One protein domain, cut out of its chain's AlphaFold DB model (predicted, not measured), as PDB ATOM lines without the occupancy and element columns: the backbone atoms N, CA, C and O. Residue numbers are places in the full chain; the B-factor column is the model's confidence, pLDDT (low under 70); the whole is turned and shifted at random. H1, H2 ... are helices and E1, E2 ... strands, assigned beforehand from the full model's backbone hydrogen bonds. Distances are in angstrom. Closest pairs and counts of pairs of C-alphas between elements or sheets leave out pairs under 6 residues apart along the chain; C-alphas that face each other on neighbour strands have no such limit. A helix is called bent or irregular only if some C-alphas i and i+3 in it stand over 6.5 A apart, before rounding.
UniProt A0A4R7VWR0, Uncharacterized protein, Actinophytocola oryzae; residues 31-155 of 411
ATOM      1  N   ALA A  31     211.621 187.351 122.603       91.12
ATOM      2  CA  ALA A  31     212.433 187.785 123.731       91.12
ATOM      3  C   ALA A  31     212.615 189.306 123.699       91.12
ATOM      4  O   ALA A  31     212.446 189.948 124.735       91.12
ATOM      5  N   ASP A  32     212.847 189.873 122.517       93.56
ATOM      6  CA  ASP A  32     212.963 191.319 122.320       93.56
ATOM      7  C   ASP A  32     211.644 192.043 122.614       93.56
ATOM      8  O   ASP A  32     211.632 193.076 123.283       93.56
ATOM      9  N   ALA A  33     210.506 191.477 122.194       95.56
ATOM     10  CA  ALA A  33     209.190 192.032 122.516       95.56
ATOM     11  C   ALA A  33     208.919 192.039 124.034       95.56
ATOM     12  O   ALA A  33     208.353 192.999 124.567       95.56
ATOM     13  N   ASP A  34     209.316 190.976 124.742       95.81
ATOM     14  CA  ASP A  34     209.190 190.881 126.198       95.81
ATOM     15  C   ASP A  34     210.139 191.856 126.919       95.81
ATOM     16  O   ASP A  34     209.732 192.492 127.896       95.81
ATOM     17  N   GLU A  35     211.374 192.019 126.439       95.62
ATOM     18  CA  GLU A  35     212.343 192.987 126.972       95.62
ATOM     19  C   GLU A  35     211.861 194.428 126.765       95.62
ATOM     20  O   GLU A  35     211.847 195.226 127.709       95.62
ATOM     21  N   LEU A  36     211.360 194.744 125.569       96.88
ATOM     22  CA  LEU A  36     210.767 196.041 125.265       96.88
ATOM     23  C   LEU A  36     209.569 196.319 126.180       96.88
ATOM     24  O   LEU A  36     209.507 197.375 126.813       96.88
ATOM     25  N   ALA A  37     208.653 195.361 126.335       97.75
ATOM     26  CA  ALA A  37     207.521 195.494 127.251       97.75
ATOM     27  C   ALA A  37     207.953 195.678 128.716       97.75
ATOM     28  O   ALA A  37     207.333 196.464 129.438       97.75
ATOM     29  N   ALA A  38     209.006 194.985 129.161       97.38
ATOM     30  CA  ALA A  38     209.560 195.138 130.504       97.38
ATOM     31  C   ALA A  38     210.130 196.547 130.721       97.38
ATOM     32  O   ALA A  38     209.812 197.174 131.732       97.38
ATOM     33  N   SER A  39     210.866 197.092 129.748       96.88
ATOM     34  CA  SER A  39     211.375 198.471 129.813       96.88
ATOM     35  C   SER A  39     210.241 199.505 129.919       96.88
ATOM     36  O   SER A  39     210.293 200.428 130.734       96.88
ATOM     37  N   LEU A  40     209.145 199.306 129.176       97.56
ATOM     38  CA  LEU A  40     207.955 200.157 129.266       97.56
ATOM     39  C   LEU A  40     207.214 199.994 130.599       97.56
ATOM     40  O   LEU A  40     206.597 200.946 131.084       97.56
ATOM     41  N   ALA A  41     207.248 198.803 131.201       97.81
ATOM     42  CA  ALA A  41     206.677 198.552 132.522       97.81
ATOM     43  C   ALA A  41     207.442 199.291 133.629       97.81
ATOM     44  O   ALA A  41     206.811 199.831 134.541       97.81
ATOM     45  N   GLU A  42     208.769 199.369 133.526       96.50
ATOM     46  CA  GLU A  42     209.603 200.180 134.420       96.50
ATOM     47  C   GLU A  42     209.268 201.672 134.278       96.50
ATOM     48  O   GLU A  42     208.930 202.325 135.268       96.50
ATOM     49  N   ALA A  43     209.208 202.188 133.046       96.50
ATOM     50  CA  ALA A  43     208.789 203.567 132.781       96.50
ATOM     51  C   ALA A  43     207.379 203.882 133.317       96.50
ATOM     52  O   ALA A  43     207.143 204.935 133.919       96.50
ATOM     53  N   TYR A  44     206.429 202.954 133.154       97.00
ATOM     54  CA  TYR A  44     205.086 203.075 133.723       97.00
ATOM     55  C   TYR A  44     205.118 203.170 135.254       97.00
ATOM     56  O   TYR A  44     204.394 203.991 135.822       97.00
ATOM     57  N   ALA A  45     205.942 202.363 135.926       96.38
ATOM     58  CA  ALA A  45     206.062 202.389 137.382       96.38
ATOM     59  C   ALA A  45     206.569 203.749 137.897       96.38
ATOM     60  O   ALA A  45     206.108 204.220 138.941       96.38
ATOM     61  N   ASP A  46     207.447 204.407 137.140       95.81
ATOM     62  CA  ASP A  46     208.025 205.701 137.507       95.81
ATOM     63  C   ASP A  46     207.121 206.896 137.172       95.81
ATOM     64  O   ASP A  46     207.026 207.856 137.952       95.81
ATOM     65  N   GLN A  47     206.447 206.857 136.019       96.62
ATOM     66  CA  GLN A  47     205.724 208.007 135.467       96.62
ATOM     67  C   GLN A  47     204.203 207.914 135.604       96.62
ATOM     68  O   GLN A  47     203.529 208.947 135.578       96.62
ATOM     69  N   GLY A  48     203.649 206.709 135.751       96.31
ATOM     70  CA  GLY A  48     202.206 206.459 135.801       96.31
ATOM     71  C   GLY A  48     201.478 206.657 134.463       96.31
ATOM     72  O   GLY A  48     200.254 206.818 134.455       96.31
ATOM     73  N   VAL A  49     202.209 206.669 133.346       98.06
ATOM     74  CA  VAL A  49     201.692 206.800 131.974       98.06
ATOM     75  C   VAL A  49     201.809 205.449 131.283       98.06
ATOM     76  O   VAL A  49     202.842 204.798 131.393       98.06
ATOM     77  N   CYS A  50     200.763 205.011 130.588       98.44
ATOM     78  CA  CYS A  50     200.819 203.747 129.856       98.44
ATOM     79  C   CYS A  50     201.452 203.931 128.488       98.44
ATOM     80  O   CYS A  50     201.053 204.814 127.730       98.44
ATOM     81  N   TYR A  51     202.415 203.073 128.189       98.50
ATOM     82  CA  TYR A  51     203.186 203.102 126.958       98.50
ATOM     83  C   TYR A  51     202.896 201.844 126.159       98.50
ATOM     84  O   TYR A  51     202.752 200.761 126.734       98.50
ATOM     85  N   GLY A  52     202.829 201.971 124.842       98.38
ATOM     86  CA  GLY A  52     202.692 200.816 123.972       98.38
ATOM     87  C   GLY A  52     203.053 201.090 122.530       98.38
ATOM     88  O   GLY A  52     203.371 202.218 122.148       98.38
ATOM     89  N   TRP A  53     203.004 200.018 121.753       98.56
ATOM     90  CA  TRP A  53     203.238 200.029 120.325       98.56
ATOM     91  C   TRP A  53     202.221 199.146 119.607       98.56
ATOM     92  O   TRP A  53     201.763 198.126 120.135       98.56
ATOM     93  N   GLN A  54     201.907 199.540 118.381       98.00
ATOM     94  CA  GLN A  54     201.184 198.738 117.411       98.00
ATOM     95  C   GLN A  54     201.824 198.951 116.036       98.00
ATOM     96  O   GLN A  54     201.911 200.078 115.556       98.00
ATOM     97  N   VAL A  55     202.265 197.879 115.390       97.69
ATOM     98  CA  VAL A  55     202.862 197.935 114.054       97.69
ATOM     99  C   VAL A  55     202.136 196.965 113.146       97.69
ATOM    100  O   VAL A  55     202.181 195.757 113.356       97.69
ATOM    101  N   ASP A  56     201.461 197.505 112.143       97.62
ATOM    102  CA  ASP A  56     200.757 196.752 111.118       97.62
ATOM    103  C   ASP A  56     201.692 196.524 109.925       97.62
ATOM    104  O   ASP A  56     202.128 197.469 109.266       97.62
ATOM    105  N   VAL A  57     202.005 195.265 109.642       96.56
ATOM    106  CA  VAL A  57     202.857 194.840 108.531       96.56
ATOM    107  C   VAL A  57     201.976 194.257 107.436       96.56
ATOM    108  O   VAL A  57     201.286 193.258 107.631       96.56
ATOM    109  N   GLN A  58     201.987 194.899 106.277       96.06
ATOM    110  CA  GLN A  58     201.268 194.486 105.082       96.06
ATOM    111  C   GLN A  58     202.273 193.944 104.072       96.06
ATOM    112  O   GLN A  58     202.965 194.706 103.401       96.06
ATOM    113  N   ASP A  59     202.342 192.626 103.960       92.75
ATOM    114  CA  ASP A  59     203.023 191.933 102.872       92.75
ATOM    115  C   ASP A  59     201.988 191.559 101.794       92.75
ATOM    116  O   ASP A  59     200.781 191.467 102.047       92.75
ATOM    117  N   VAL A  60     202.433 191.304 100.567       88.62
ATOM    118  CA  VAL A  60     201.580 191.001  99.409       88.62
ATOM    119  C   VAL A  60     200.661 189.795  99.611       88.62
ATOM    120  O   VAL A  60     199.679 189.644  98.883       88.62
ATOM    121  N   SER A  61     200.966 188.930 100.583       89.88
ATOM    122  CA  SER A  61     200.198 187.714 100.877       89.88
ATOM    123  C   SER A  61     199.648 187.638 102.301       89.88
ATOM    124  O   SER A  61     198.754 186.827 102.554       89.88
ATOM    125  N   THR A  62     200.172 188.435 103.230       92.62
ATOM    126  CA  THR A  62     199.881 188.326 104.662       92.62
ATOM    127  C   THR A  62     199.859 189.703 105.303       92.62
ATOM    128  O   THR A  62     200.693 190.554 105.018       92.62
ATOM    129  N   SER A  63     198.875 189.920 106.170       94.19
ATOM    130  CA  SER A  63     198.837 191.076 107.055       94.19
ATOM    131  C   SER A  63     199.022 190.577 108.473       94.19
ATOM    132  O   SER A  63     198.216 189.764 108.937       94.19
ATOM    133  N   ASP A  64     200.035 191.087 109.147       95.88
ATOM    134  CA  ASP A  64     200.346 190.731 110.520       95.88
ATOM    135  C   ASP A  64     200.491 191.996 111.362       95.88
ATOM    136  O   ASP A  64     200.810 193.066 110.847       95.88
ATOM    137  N   THR A  65     200.245 191.881 112.664       96.62
ATOM    138  CA  THR A  65     200.308 193.027 113.572       96.62
ATOM    139  C   THR A  65     201.163 192.682 114.785       96.62
ATOM    140  O   THR A  65     200.843 191.753 115.530       96.62
ATOM    141  N   SER A  66     202.208 193.477 115.006       96.62
ATOM    142  CA  SER A  66     202.968 193.524 116.253       96.62
ATOM    143  C   SER A  66     202.255 194.428 117.241       96.62
ATOM    144  O   SER A  66     201.946 195.573 116.918       96.62
ATOM    145  N   ILE A  67     201.975 193.941 118.447       97.75
ATOM    146  CA  ILE A  67     201.326 194.738 119.493       97.75
ATOM    147  C   ILE A  67     202.032 194.486 120.813       97.75
ATOM    148  O   ILE A  67     202.254 193.337 121.194       97.75
ATOM    149  N   GLY A  68     202.266 195.535 121.588       97.62
ATOM    150  CA  GLY A  68     202.674 195.384 122.975       97.62
ATOM    151  C   GLY A  68     202.563 196.666 123.779       97.62
ATOM    152  O   GLY A  68     202.210 197.734 123.280       97.62
ATOM    153  N   SER A  69     202.789 196.540 125.081       98.31
ATOM    154  CA  SER A  69     202.701 197.659 126.014       98.31
ATOM    155  C   SER A  69     203.437 197.362 127.310       98.31
ATOM    156  O   SER A  69     203.937 196.259 127.530       98.31
ATOM    157  N   ASN A  70     203.395 198.319 128.233       98.25
ATOM    158  CA  ASN A  70     203.806 198.144 129.624       98.25
ATOM    159  C   ASN A  70     203.063 197.002 130.372       98.25
ATOM    160  O   ASN A  70     203.369 196.731 131.531       98.25
ATOM    161  N   PHE A  71     202.066 196.348 129.758       97.88
ATOM    162  CA  PHE A  71     201.374 195.171 130.305       97.88
ATOM    163  C   PHE A  71     201.940 193.827 129.811       97.88
ATOM    164  O   PHE A  71     201.463 192.770 130.252       97.88
ATOM    165  N   GLY A  72     202.921 193.862 128.908       97.31
ATOM    166  CA  GLY A  72     203.548 192.703 128.274       97.31
ATOM    167  C   GLY A  72     203.488 192.762 126.746       97.31
ATOM    168  O   GLY A  72     202.690 193.509 126.166       97.31
ATOM    169  N   ALA A  73     204.294 191.922 126.099       96.56
ATOM    170  CA  ALA A  73     204.175 191.653 124.673       96.56
ATOM    171  C   ALA A  73     202.783 191.084 124.340       96.56
ATOM    172  O   ALA A  73     202.147 190.416 125.166       96.56
ATOM    173  N   ASN A  74     202.295 191.342 123.127       96.25
ATOM    174  CA  ASN A  74     200.968 190.944 122.642       96.25
ATOM    175  C   ASN A  74     199.794 191.506 123.463       96.25
ATOM    176  O   ASN A  74     198.693 190.948 123.454       96.25
ATOM    177  N   LYS A  75     200.007 192.605 124.194       97.06
ATOM    178  CA  LYS A  75     198.946 193.304 124.927       97.06
ATOM    179  C   LYS A  75     198.874 194.759 124.493       97.06
ATOM    180  O   LYS A  75     199.836 195.484 124.736       97.06
ATOM    181  N   PRO A  76     197.750 195.224 123.922       97.62
ATOM    182  CA  PRO A  76     197.610 196.628 123.556       97.62
ATOM    183  C   PRO A  76     197.597 197.514 124.801       97.62
ATOM    184  O   PRO A  76     197.185 197.068 125.882       97.62
ATOM    185  N   VAL A  77     197.942 198.793 124.640       97.38
ATOM    186  CA  VAL A  77     197.932 199.786 125.734       97.38
ATOM    187  C   VAL A  77     196.546 199.927 126.384       97.38
ATOM    188  O   VAL A  77     196.415 200.288 127.552       97.38
ATOM    189  N   THR A  78     195.488 199.587 125.641       96.50
ATOM    190  CA  THR A  78     194.086 199.586 126.088       96.50
ATOM    191  C   THR A  78     193.727 198.431 127.024       96.50
ATOM    192  O   THR A  78     192.631 198.427 127.583       96.50
ATOM    193  N   SER A  79     194.634 197.471 127.239       95.25
ATOM    194  CA  SER A  79     194.422 196.344 128.160       95.25
ATOM    195  C   SER A  79     194.313 196.778 129.624       95.25
ATOM    196  O   SER A  79     193.760 196.041 130.441       95.25
ATOM    197  N   GLY A  80     194.842 197.954 129.974       94.12
ATOM    198  CA  GLY A  80     194.756 198.530 131.314       94.12
ATOM    199  C   GLY A  80     194.021 199.870 131.358       94.12
ATOM    200  O   GLY A  80     193.793 200.527 130.345       94.12
ATOM    201  N   SER A  81     193.639 200.293 132.565       93.50
ATOM    202  CA  SER A  81     192.974 201.577 132.799       93.50
ATOM    203  C   SER A  81     193.987 202.640 133.224       93.50
ATOM    204  O   SER A  81     194.383 202.693 134.390       93.50
ATOM    205  N   CYS A  82     194.390 203.494 132.288       95.25
ATOM    206  CA  CYS A  82     195.412 204.511 132.517       95.25
ATOM    207  C   CYS A  82     194.836 205.908 132.339       95.25
ATOM    208  O   CYS A  82     194.063 206.160 131.414       95.25
ATOM    209  N   LYS A  83     195.215 206.829 133.232       96.19
ATOM    210  CA  LYS A  83     194.798 208.233 133.139       96.19
ATOM    211  C   LYS A  83     195.476 208.938 131.963       96.19
ATOM    212  O   LYS A  83     194.843 209.769 131.319       96.19
ATOM    213  N   ALA A  84     196.739 208.596 131.718       98.00
ATOM    214  CA  ALA A  84     197.509 209.041 130.572       98.00
ATOM    215  C   ALA A  84     198.045 207.833 129.789       98.00
ATOM    216  O   ALA A  84     198.369 206.803 130.388       98.00
ATOM    217  N   ARG A  85     198.122 207.954 128.463       98.12
ATOM    218  CA  ARG A  85     198.678 206.946 127.554       98.12
ATOM    219  C   ARG A  85     199.437 207.596 126.403       98.12
ATOM    220  O   ARG A  85     199.026 208.658 125.939       98.12
ATOM    221  N   VAL A  86     200.477 206.924 125.931       98.44
ATOM    222  CA  VAL A  86     201.227 207.252 124.718       98.44
ATOM    223  C   VAL A  86     201.444 205.953 123.944       98.44
ATOM    224  O   VAL A  86     201.947 204.979 124.495       98.44
ATOM    225  N   GLU A  87     201.029 205.919 122.686       98.50
ATOM    226  CA  GLU A  87     201.090 204.736 121.831       98.50
ATOM    227  C   GLU A  87     201.760 205.087 120.508       98.50
ATOM    228  O   GLU A  87     201.346 206.025 119.826       98.50
ATOM    229  N   PHE A  88     202.802 204.338 120.160       98.38
ATOM    230  CA  PHE A  88     203.424 204.397 118.844       98.38
ATOM    231  C   PHE A  88     202.651 203.496 117.885       98.38
ATOM    232  O   PHE A  88     202.465 202.313 118.162       98.38
ATOM    233  N   THR A  89     202.214 204.038 116.754       98.12
ATOM    234  CA  THR A  89     201.528 203.268 115.713       98.12
ATOM    235  C   THR A  89     202.289 203.370 114.404       98.12
ATOM    236  O   THR A  89     202.593 204.482 113.976       98.12
ATOM    237  N   ALA A  90     202.562 202.252 113.739       97.44
ATOM    238  CA  ALA A  90     203.187 202.250 112.420       97.44
ATOM    239  C   ALA A  90     202.489 201.291 111.455       97.44
ATOM    240  O   ALA A  90     201.929 200.280 111.860       97.44
ATOM    241  N   THR A  91     202.520 201.623 110.166       97.44
ATOM    242  CA  THR A  91     202.112 200.742 109.070       97.44
ATOM    243  C   THR A  91     203.291 200.569 108.128       97.44
ATOM    244  O   THR A  91     203.763 201.560 107.575       97.44
ATOM    245  N   ILE A  92     203.744 199.340 107.913       96.38
ATOM    246  CA  ILE A  92     204.805 199.004 106.962       96.38
ATOM    247  C   ILE A  92     204.183 198.189 105.837       96.38
ATOM    248  O   ILE A  92     203.496 197.207 106.090       96.38
ATOM    249  N   THR A  93     204.383 198.616 104.596       96.56
ATOM    250  CA  THR A  93     203.899 197.928 103.398       96.56
ATOM    251  C   THR A  93     205.090 197.455 102.583       96.56
ATOM    252  O   THR A  93     205.809 198.278 102.012       96.56
ATOM    253  N   TYR A  94     205.255 196.137 102.517       94.00
ATOM    254  CA  TYR A  94     206.228 195.480 101.660       94.00
ATOM    255  C   TYR A  94     205.595 195.164 100.312       94.00
ATOM    256  O   TYR A  94     204.512 194.579 100.198       94.00
ATOM    257  N   THR A  95     206.281 195.581  99.265       94.69
ATOM    258  CA  THR A  95     205.935 195.277  97.888       94.69
ATOM    259  C   THR A  95     206.573 193.951  97.478       94.69
ATOM    260  O   THR A  95     207.564 193.499  98.041       94.69
ATOM    261  N   SER A  96     205.976 193.262  96.501       92.44
ATOM    262  CA  SER A  96     206.563 192.011  96.005       92.44
ATOM    263  C   SER A  96     207.934 192.289  95.389       92.44
ATOM    264  O   SER A  96     208.071 193.252  94.646       92.44
ATOM    265  N   GLU A  97     208.881 191.358  95.545       87.50
ATOM    266  CA  GLU A  97     210.184 191.369  94.849       87.50
ATOM    267  C   GLU A  97     210.083 191.519  93.316       87.50
ATOM    268  O   GLU A  97     211.040 191.900  92.648       87.50
ATOM    269  N   SER A  98     208.921 191.187  92.743       91.81
ATOM    270  CA  SER A  98     208.634 191.310  91.310       91.81
ATOM    271  C   SER A  98     208.021 192.657  90.906       91.81
ATOM    272  O   SER A  98     207.818 192.907  89.716       91.81
ATOM    273  N   SER A  99     207.688 193.498  91.882       92.56
ATOM    274  CA  SER A  99     207.097 194.816  91.696       92.56
ATOM    275  C   SER A  99     208.182 195.863  91.445       92.56
ATOM    276  O   SER A  99     209.257 195.798  92.026       92.56
ATOM    277  N   GLU A 100     207.887 196.856  90.602       94.25
ATOM    278  CA  GLU A 100     208.732 198.058  90.460       94.25
ATOM    279  C   GLU A 100     208.372 199.155  91.478       94.25
ATOM    280  O   GLU A 100     208.990 200.216  91.488       94.25
ATOM    281  N   SER A 101     207.342 198.929  92.300       93.75
ATOM    282  CA  SER A 101     206.989 199.827  93.401       93.75
ATOM    283  C   SER A 101     207.999 199.703  94.538       93.75
ATOM    284  O   SER A 101     208.462 198.605  94.817       93.75
ATOM    285  N   GLU A 102     208.293 200.817  95.201       93.25
ATOM    286  CA  GLU A 102     209.119 200.843  96.407       93.25
ATOM    287  C   GLU A 102     208.285 200.471  97.640       93.25
ATOM    288  O   GLU A 102     207.074 200.721  97.683       93.25
ATOM    289  N   ASP A 103     208.943 199.897  98.646       94.69
ATOM    290  CA  ASP A 103     208.351 199.671  99.961       94.69
ATOM    291  C   ASP A 103     208.018 201.007 100.631       94.69
ATOM    292  O   ASP A 103     208.665 202.031 100.400       94.69
ATOM    293  N   SER A 104     206.989 201.014 101.474       94.50
ATOM    294  CA  SER A 104     206.553 202.237 102.147       94.50
ATOM    295  C   SER A 104     206.188 201.970 103.594       94.50
ATOM    296  O   SER A 104     205.397 201.072 103.873       94.50
ATOM    297  N   ALA A 105     206.692 202.788 104.510       96.06
ATOM    298  CA  ALA A 105     206.219 202.835 105.884       96.06
ATOM    299  C   ALA A 105     205.239 204.002 106.094       96.06
ATOM    300  O   ALA A 105     204.900 204.751 105.183       96.06
ATOM    301  N   SER A 106     204.731 204.155 107.304       95.50
ATOM    302  CA  SER A 106     204.152 205.375 107.858       95.50
ATOM    303  C   SER A 106     204.039 205.168 109.360       95.50
ATOM    304  O   SER A 106     203.881 204.037 109.812       95.50
ATOM    305  N   TYR A 107     204.140 206.234 110.143       97.56
ATOM    306  CA  TYR A 107     203.993 206.132 111.588       97.56
ATOM    307  C   TYR A 107     203.349 207.388 112.170       97.56
ATOM    308  O   TYR A 107     203.367 208.460 111.550       97.56
ATOM    309  N   ASP A 108     202.770 207.223 113.353       97.62
ATOM    310  CA  ASP A 108     202.131 208.258 114.155       97.62
ATOM    311  C   ASP A 108     202.298 207.956 115.653       97.62
ATOM    312  O   ASP A 108     202.572 206.818 116.048       97.62
ATOM    313  N   VAL A 109     202.131 208.980 116.492       97.94
ATOM    314  CA  VAL A 109     202.161 208.852 117.955       97.94
ATOM    315  C   VAL A 109     200.859 209.379 118.538       97.94
ATOM    316  O   VAL A 109     200.559 210.571 118.485       97.94
ATOM    317  N   SER A 110     200.098 208.483 119.158       97.56
ATOM    318  CA  SER A 110     198.827 208.797 119.802       97.56
ATOM    319  C   SER A 110     199.030 209.018 121.299       97.56
ATOM    320  O   SER A 110     199.340 208.090 122.043       97.56
ATOM    321  N   SER A 111     198.823 210.250 121.766       97.88
ATOM    322  CA  SER A 111     198.938 210.621 123.182       97.88
ATOM    323  C   SER A 111     197.596 211.087 123.750       97.88
ATOM    324  O   SER A 111     196.873 211.872 123.134       97.88
ATOM    325  N   ASN A 112     197.264 210.646 124.963       97.25
ATOM    326  CA  ASN A 112     196.152 211.172 125.752       97.25
ATOM    327  C   ASN A 112     196.607 211.381 127.208       97.25
ATOM    328  O   ASN A 112     196.929 210.387 127.849       97.25
ATOM    329  N   PRO A 113     196.611 212.609 127.759       96.88
ATOM    330  CA  PRO A 113     196.288 213.860 127.072       96.88
ATOM    331  C   PRO A 113     197.244 214.124 125.898       96.88
ATOM    332  O   PRO A 113     198.326 213.542 125.827       96.88
ATOM    333  N   ALA A 114     196.828 214.971 124.955       95.69
ATOM    334  CA  ALA A 114     197.685 215.358 123.837       95.69
ATOM    335  C   ALA A 114     198.980 215.999 124.369       95.69
ATOM    336  O   ALA A 114     198.920 216.847 125.261       95.69
ATOM    337  N   GLY A 115     200.133 215.584 123.843       95.25
ATOM    338  CA  GLY A 115     201.432 216.064 124.313       95.25
ATOM    339  C   GLY A 115     202.579 215.609 123.423       95.25
ATOM    340  O   GLY A 115     203.185 216.446 122.763       95.25
ATOM    341  N   VAL A 116     202.843 214.301 123.391       97.44
ATOM    342  CA  VAL A 116     203.855 213.705 122.504       97.44
ATOM    343  C   VAL A 116     203.282 213.573 121.095       97.44
ATOM    344  O   VAL A 116     202.153 213.095 120.946       97.44
ATOM    345  N   THR A 117     204.038 213.995 120.086       97.50
ATOM    346  CA  THR A 117     203.662 213.893 118.668       97.50
ATOM    347  C   THR A 117     204.759 213.227 117.841       97.50
ATOM    348  O   THR A 117     205.861 212.964 118.319       97.50
ATOM    349  N   ARG A 118     204.457 212.967 116.567       96.88
ATOM    350  CA  ARG A 118     205.428 212.496 115.578       96.88
ATOM    351  C   ARG A 118     206.654 213.410 115.444       96.88
ATOM    352  O   ARG A 118     207.770 212.906 115.458       96.88
ATOM    353  N   ASP A 119     206.450 214.727 115.381       96.94
ATOM    354  CA  ASP A 119     207.543 215.701 115.217       96.94
ATOM    355  C   ASP A 119     208.603 215.585 116.330       96.94
ATOM    356  O   ASP A 119     209.773 215.904 116.124       96.94
ATOM    357  N   ASP A 120     208.201 215.113 117.514       96.88
ATOM    358  CA  ASP A 120     209.103 214.906 118.645       96.88
ATOM    359  C   ASP A 120     210.033 213.702 118.443       96.88
ATOM    360  O   ASP A 120     211.185 213.748 118.869       96.88
ATOM    361  N   LEU A 121     209.561 212.642 117.778       95.88
ATOM    362  CA  LEU A 121     210.401 211.507 117.381       95.88
ATOM    363  C   LEU A 121     211.321 211.883 116.215       95.88
ATOM    364  O   LEU A 121     212.510 211.567 116.256       95.88
ATOM    365  N   ASP A 122     210.807 212.629 115.232       95.12
ATOM    366  CA  ASP A 122     211.615 213.142 114.118       95.12
ATOM    367  C   ASP A 122     212.772 214.021 114.646       95.12
ATOM    368  O   ASP A 122     213.908 213.926 114.172       95.12
ATOM    369  N   ALA A 123     212.535 214.822 115.693       95.06
ATOM    370  CA  ALA A 123     213.571 215.630 116.347       95.06
ATOM    371  C   ALA A 123     214.680 214.799 117.027       95.06
ATOM    372  O   ALA A 123     215.785 215.310 117.226       95.06
ATOM    373  N   LEU A 124     214.413 213.531 117.358       92.81
ATOM    374  CA  LEU A 124     215.396 212.575 117.881       92.81
ATOM    375  C   LEU A 124     216.143 211.813 116.770       92.81
ATOM    376  O   LEU A 124     216.952 210.937 117.073       92.81
ATOM    377  N   GLY A 125     215.897 212.140 115.497       92.31
ATOM    378  CA  GLY A 125     216.484 211.439 114.351       92.31
ATOM    379  C   GLY A 125     215.865 210.065 114.107       92.31
ATOM    380  O   GLY A 125     216.495 209.208 113.492       92.31
ATOM    381  N   ILE A 126     214.655 209.837 114.619       89.56
ATOM    382  CA  ILE A 126     213.873 208.635 114.342       89.56
ATOM    383  C   ILE A 126     212.996 208.961 113.143       89.56
ATOM    384  O   ILE A 126     211.879 209.451 113.289       89.56
ATOM    385  N   ASP A 127     213.556 208.759 111.956       87.00
ATOM    386  CA  ASP A 127     212.887 209.054 110.700       87.00
ATOM    387  C   ASP A 127     212.307 207.802 110.029       87.00
ATOM    388  O   ASP A 127     212.404 206.663 110.494       87.00
ATOM    389  N   PHE A 128     211.624 208.064 108.922       79.38
ATOM    390  CA  PHE A 128     210.927 207.080 108.116       79.38
ATOM    391  C   PHE A 128     211.852 206.055 107.456       79.38
ATOM    392  O   PHE A 128     211.450 204.902 107.303       79.38
ATOM    393  N   ASP A 129     213.060 206.462 107.066       86.12
ATOM    394  CA  ASP A 129     213.953 205.632 106.255       86.12
ATOM    395  C   ASP A 129     214.432 204.414 107.057       86.12
ATOM    396  O   ASP A 129     214.641 203.335 106.501       86.12
ATOM    397  N   GLY A 130     214.510 204.550 108.385       84.88
ATOM    398  CA  GLY A 130     214.785 203.438 109.292       84.88
ATOM    399  C   GLY A 130     213.689 202.365 109.331       84.88
ATOM    400  O   GLY A 130     213.998 201.206 109.591       84.88
ATOM    401  N   LEU A 131     212.425 202.706 109.052       89.50
ATOM    402  CA  LEU A 131     211.297 201.762 109.143       89.50
ATOM    403  C   LEU A 131     211.168 200.839 107.925       89.50
ATOM    404  O   LEU A 131     210.535 199.793 108.027       89.50
ATOM    405  N   THR A 132     211.736 201.226 106.784       91.88
ATOM    406  CA  THR A 132     211.826 200.396 105.569       91.88
ATOM    407  C   THR A 132     213.246 199.872 105.326       91.88
ATOM    408  O   THR A 132     213.520 199.317 104.266       91.88
ATOM    409  N   GLY A 133     214.168 200.113 106.263       89.62
ATOM    410  CA  GLY A 133     215.575 199.735 106.152       89.62
ATOM    411  C   GLY A 133     215.838 198.251 106.421       89.62
ATOM    412  O   GLY A 133     214.920 197.440 106.502       89.62
ATOM    413  N   GLU A 134     217.119 197.900 106.578       88.44
ATOM    414  CA  GLU A 134     217.531 196.516 106.872       88.44
ATOM    415  C   GLU A 134     217.104 196.048 108.278       88.44
ATOM    416  O   GLU A 134     216.881 194.855 108.466       88.44
ATOM    417  N   ASP A 135     216.927 196.984 109.224       91.19
ATOM    418  CA  ASP A 135     216.655 196.708 110.643       91.19
ATOM    419  C   ASP A 135     215.433 197.510 111.172       91.19
ATOM    420  O   ASP A 135     215.580 198.436 111.989       91.19
ATOM    421  N   PRO A 136     214.203 197.226 110.692       92.50
ATOM    422  CA  PRO A 136     213.000 197.956 111.104       92.50
ATOM    423  C   PRO A 136     212.666 197.764 112.591       92.50
ATOM    424  O   PRO A 136     212.167 198.680 113.246       92.50
ATOM    425  N   ASP A 137     212.979 196.598 113.150       94.06
ATOM    426  CA  ASP A 137     212.867 196.257 114.570       94.06
ATOM    427  C   ASP A 137     213.711 197.188 115.452       94.06
ATOM    428  O   ASP A 137     213.219 197.713 116.454       94.06
ATOM    429  N   VAL A 138     214.944 197.494 115.042       94.12
ATOM    430  CA  VAL A 138     215.830 198.427 115.753       94.12
ATOM    431  C   VAL A 138     215.268 199.848 115.718       94.12
ATOM    432  O   VAL A 138     215.305 200.554 116.733       94.12
ATOM    433  N   ALA A 139     214.739 200.290 114.574       94.94
ATOM    434  CA  ALA A 139     214.132 201.613 114.437       94.94
ATOM    435  C   ALA A 139     212.876 201.757 115.314       94.94
ATOM    436  O   ALA A 139     212.749 202.732 116.060       94.94
ATOM    437  N   ILE A 140     211.987 200.760 115.295       96.12
ATOM    438  CA  ILE A 140     210.774 200.737 116.124       96.12
ATOM    439  C   ILE A 140     211.144 200.649 117.608       96.12
ATOM    440  O   ILE A 140     210.609 201.409 118.414       96.12
ATOM    441  N   GLY A 141     212.091 199.789 117.986       96.25
ATOM    442  CA  GLY A 141     212.563 199.662 119.366       96.25
ATOM    443  C   GLY A 141     213.088 200.988 119.921       96.25
ATOM    444  O   GLY A 141     212.717 201.391 121.026       96.25
ATOM    445  N   LYS A 142     213.871 201.735 119.133       95.88
ATOM    446  CA  LYS A 142     214.319 203.096 119.489       95.88
ATOM    447  C   LYS A 142     213.153 204.076 119.628       95.88
ATOM    448  O   LYS A 142     213.111 204.828 120.598       95.88
ATOM    449  N   ALA A 143     212.194 204.053 118.701       96.75
ATOM    450  CA  ALA A 143     211.016 204.923 118.748       96.75
ATOM    451  C   ALA A 143     210.200 204.700 120.026       96.75
ATOM    452  O   ALA A 143     209.844 205.648 120.726       96.75
ATOM    453  N   VAL A 144     209.952 203.435 120.358       97.88
ATOM    454  CA  VAL A 144     209.140 203.028 121.507       97.88
ATOM    455  C   VAL A 144     209.857 203.315 122.828       97.88
ATOM    456  O   VAL A 144     209.240 203.843 123.754       97.88
ATOM    457  N   THR A 145     211.162 203.047 122.915       97.06
ATOM    458  CA  THR A 145     211.970 203.346 124.115       97.06
ATOM    459  C   THR A 145     212.197 204.844 124.337       97.06
ATOM    460  O   THR A 145     212.457 205.253 125.467       97.06
ATOM    461  N   ALA A 146     212.034 205.683 123.310       97.00
ATOM    462  CA  ALA A 146     212.073 207.139 123.443       97.00
ATOM    463  C   ALA A 146     210.772 207.743 124.014       97.00
ATOM    464  O   ALA A 146     210.802 208.847 124.567       97.00
ATOM    465  N   LEU A 147     209.630 207.045 123.932       97.56
ATOM    466  CA  LEU A 147     208.332 207.586 124.371       97.56
ATOM    467  C   LEU A 147     208.297 208.010 125.852       97.56
ATOM    468  O   LEU A 147     207.746 209.078 126.128       97.56
ATOM    469  N   PRO A 148     208.857 207.250 126.818       97.62
ATOM    470  CA  PRO A 148     208.912 207.672 128.220       97.62
ATOM    471  C   PRO A 148     209.647 208.995 128.437       97.62
ATOM    472  O   PRO A 148     209.191 209.850 129.207       97.62
ATOM    473  N   LEU A 149     210.758 209.185 127.719       96.25
ATOM    474  CA  LEU A 149     211.554 210.409 127.769       96.25
ATOM    475  C   LEU A 149     210.767 211.586 127.181       96.25
ATOM    476  O   LEU A 149     210.593 212.604 127.848       96.25
ATOM    477  N   LEU A 150     210.178 211.412 125.995       97.12
ATOM    478  CA  LEU A 150     209.340 212.439 125.369       97.12
ATOM    479  C   LEU A 150     208.112 212.791 126.217       97.12
ATOM    480  O   LEU A 150     207.726 213.955 126.325       97.12
ATOM    481  N   ALA A 151     207.500 211.805 126.870       97.44
ATOM    482  CA  ALA A 151     206.377 212.033 127.768       97.44
ATOM    483  C   ALA A 151     206.776 212.850 129.007       97.44
ATOM    484  O   ALA A 151     205.980 213.682 129.453       97.44
ATOM    485  N   ALA A 152     207.979 212.644 129.554       96.69
ATOM    486  CA  ALA A 152     208.528 213.493 130.613       96.69
ATOM    487  C   ALA A 152     208.747 214.929 130.115       96.69
ATOM    488  O   ALA A 152     208.278 215.869 130.761       96.69
ATOM    489  N   ASP A 153     209.383 215.096 128.956       96.56
ATOM    490  CA  ASP A 153     209.716 216.409 128.387       96.56
ATOM    491  C   ASP A 153     208.470 217.237 128.054       96.56
ATOM    492  O   ASP A 153     208.434 218.453 128.263       96.56
ATOM    493  N   LYS A 154     207.399 216.582 127.595       97.31
ATOM    494  CA  LYS A 154     206.104 217.220 127.305       97.31
ATOM    495  C   LYS A 154     205.221 217.406 128.537       97.31
ATOM    496  O   LYS A 154     204.116 217.934 128.420       97.31
ATOM    497  N   GLY A 155     205.675 216.974 129.713       96.56
ATOM    498  CA  GLY A 155     204.917 217.063 130.962       96.56
ATOM    499  C   GLY A 155     203.675 216.165 131.006       96.56
ATOM    500  O   GLY A 155     202.783 216.395 131.824       96.56
TER     501      GLY A 155
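Overview. This is residues 31 to 155 of the 411 residues of an uncharacterized protein of Actinophytocola oryzae (UniProt A0A4R7VWR0). A twisted four-stranded sheet has two long helices, H1 and H4, side by side on one face, making two layers, a sheet with helices on one of its faces. Two short helices, H2 and H3, lie on the way from edge strand E4 to H4. The printed part has 125 residues, with four named helices and four named strands in the order H1 E1 E2 E3 E4 H2 H3 H4; the mixed sheet runs E2 E1 E3 E4, and the class is mixed, helices and strands. It is compact, with a radius of gyration of the C-alphas of 14.6 A, and elongated, spanning 48 by 28 by 22 A.

Arrangement. Start at H1, residues 31 to 47; it is on the sheet over none of the strands, its height of 4.1 A only just above the sheet's level. E1, residues 49 to 58, and E2, residues 63 to 69, form an antiparallel hairpin; look for N 55 and O 66 at 2.8 A. E3, residues 84 to 93, is parallel to E1, with N 54 and O 88 at 2.8 A. E4, residues 104 to 112, forms a hairpin with E3, with N 89 and O 108 at 2.9 A. H2, residues 118 to 122, only grazes the sheet with residues 118 to 121. H3, residues 129 to 132, is only just over E4, with 3 of its C-alphas falling on that strand. H4, residues 136 to 153, is the hub: it touches H1 at a shallow tilt of 4 degrees, the same way, closest at the C-alphas of Ala 43 and Pro 148, 6.1 A. It only just touches H2, with 3 pairs of C-alphas within 8 A, the closest those of Leu 121 and Ala 143, 6.8 A. It touches H3 only at the corner, closest at the C-alphas of Gly 130 and Ala 139, 5.5 A. H4 is over E1 and E3 at a height over the sheet of 9.3 A, along the strands at 23 degrees to E1 on the local plane. H4 is only just irregular, C-alphas 145 and 148 being 6.7 A apart, with a kink of 31 degrees near residue 147. Every O i to N i+4 pair is within hydrogen-bond range in H1 and H2; H4 has 11 of 14, and H3 is too short for such a pair.

Along the chain. Find C-alpha 31 at (212.433, 187.785, 123.731); H1 runs 24.3 A from there. E1 spans 29.6 A, E2 20.4 A, E3 30.0 A and E4 27.3 A. H2 covers 6.4 A and H3 5.7 A. H4 runs 25.5 A, to C-alpha 153 at (209.716, 216.409, 128.387).

Size, cuts and confidence. The C-alphas of Asp 46 and Ser 98 are the two farthest apart, 48.4 A. The printed part has no cut, and the link from E2 to E3, residues 70 to 83, is long. Mean pLDDT of the printed part is 95.4, and no printed residue is under 70.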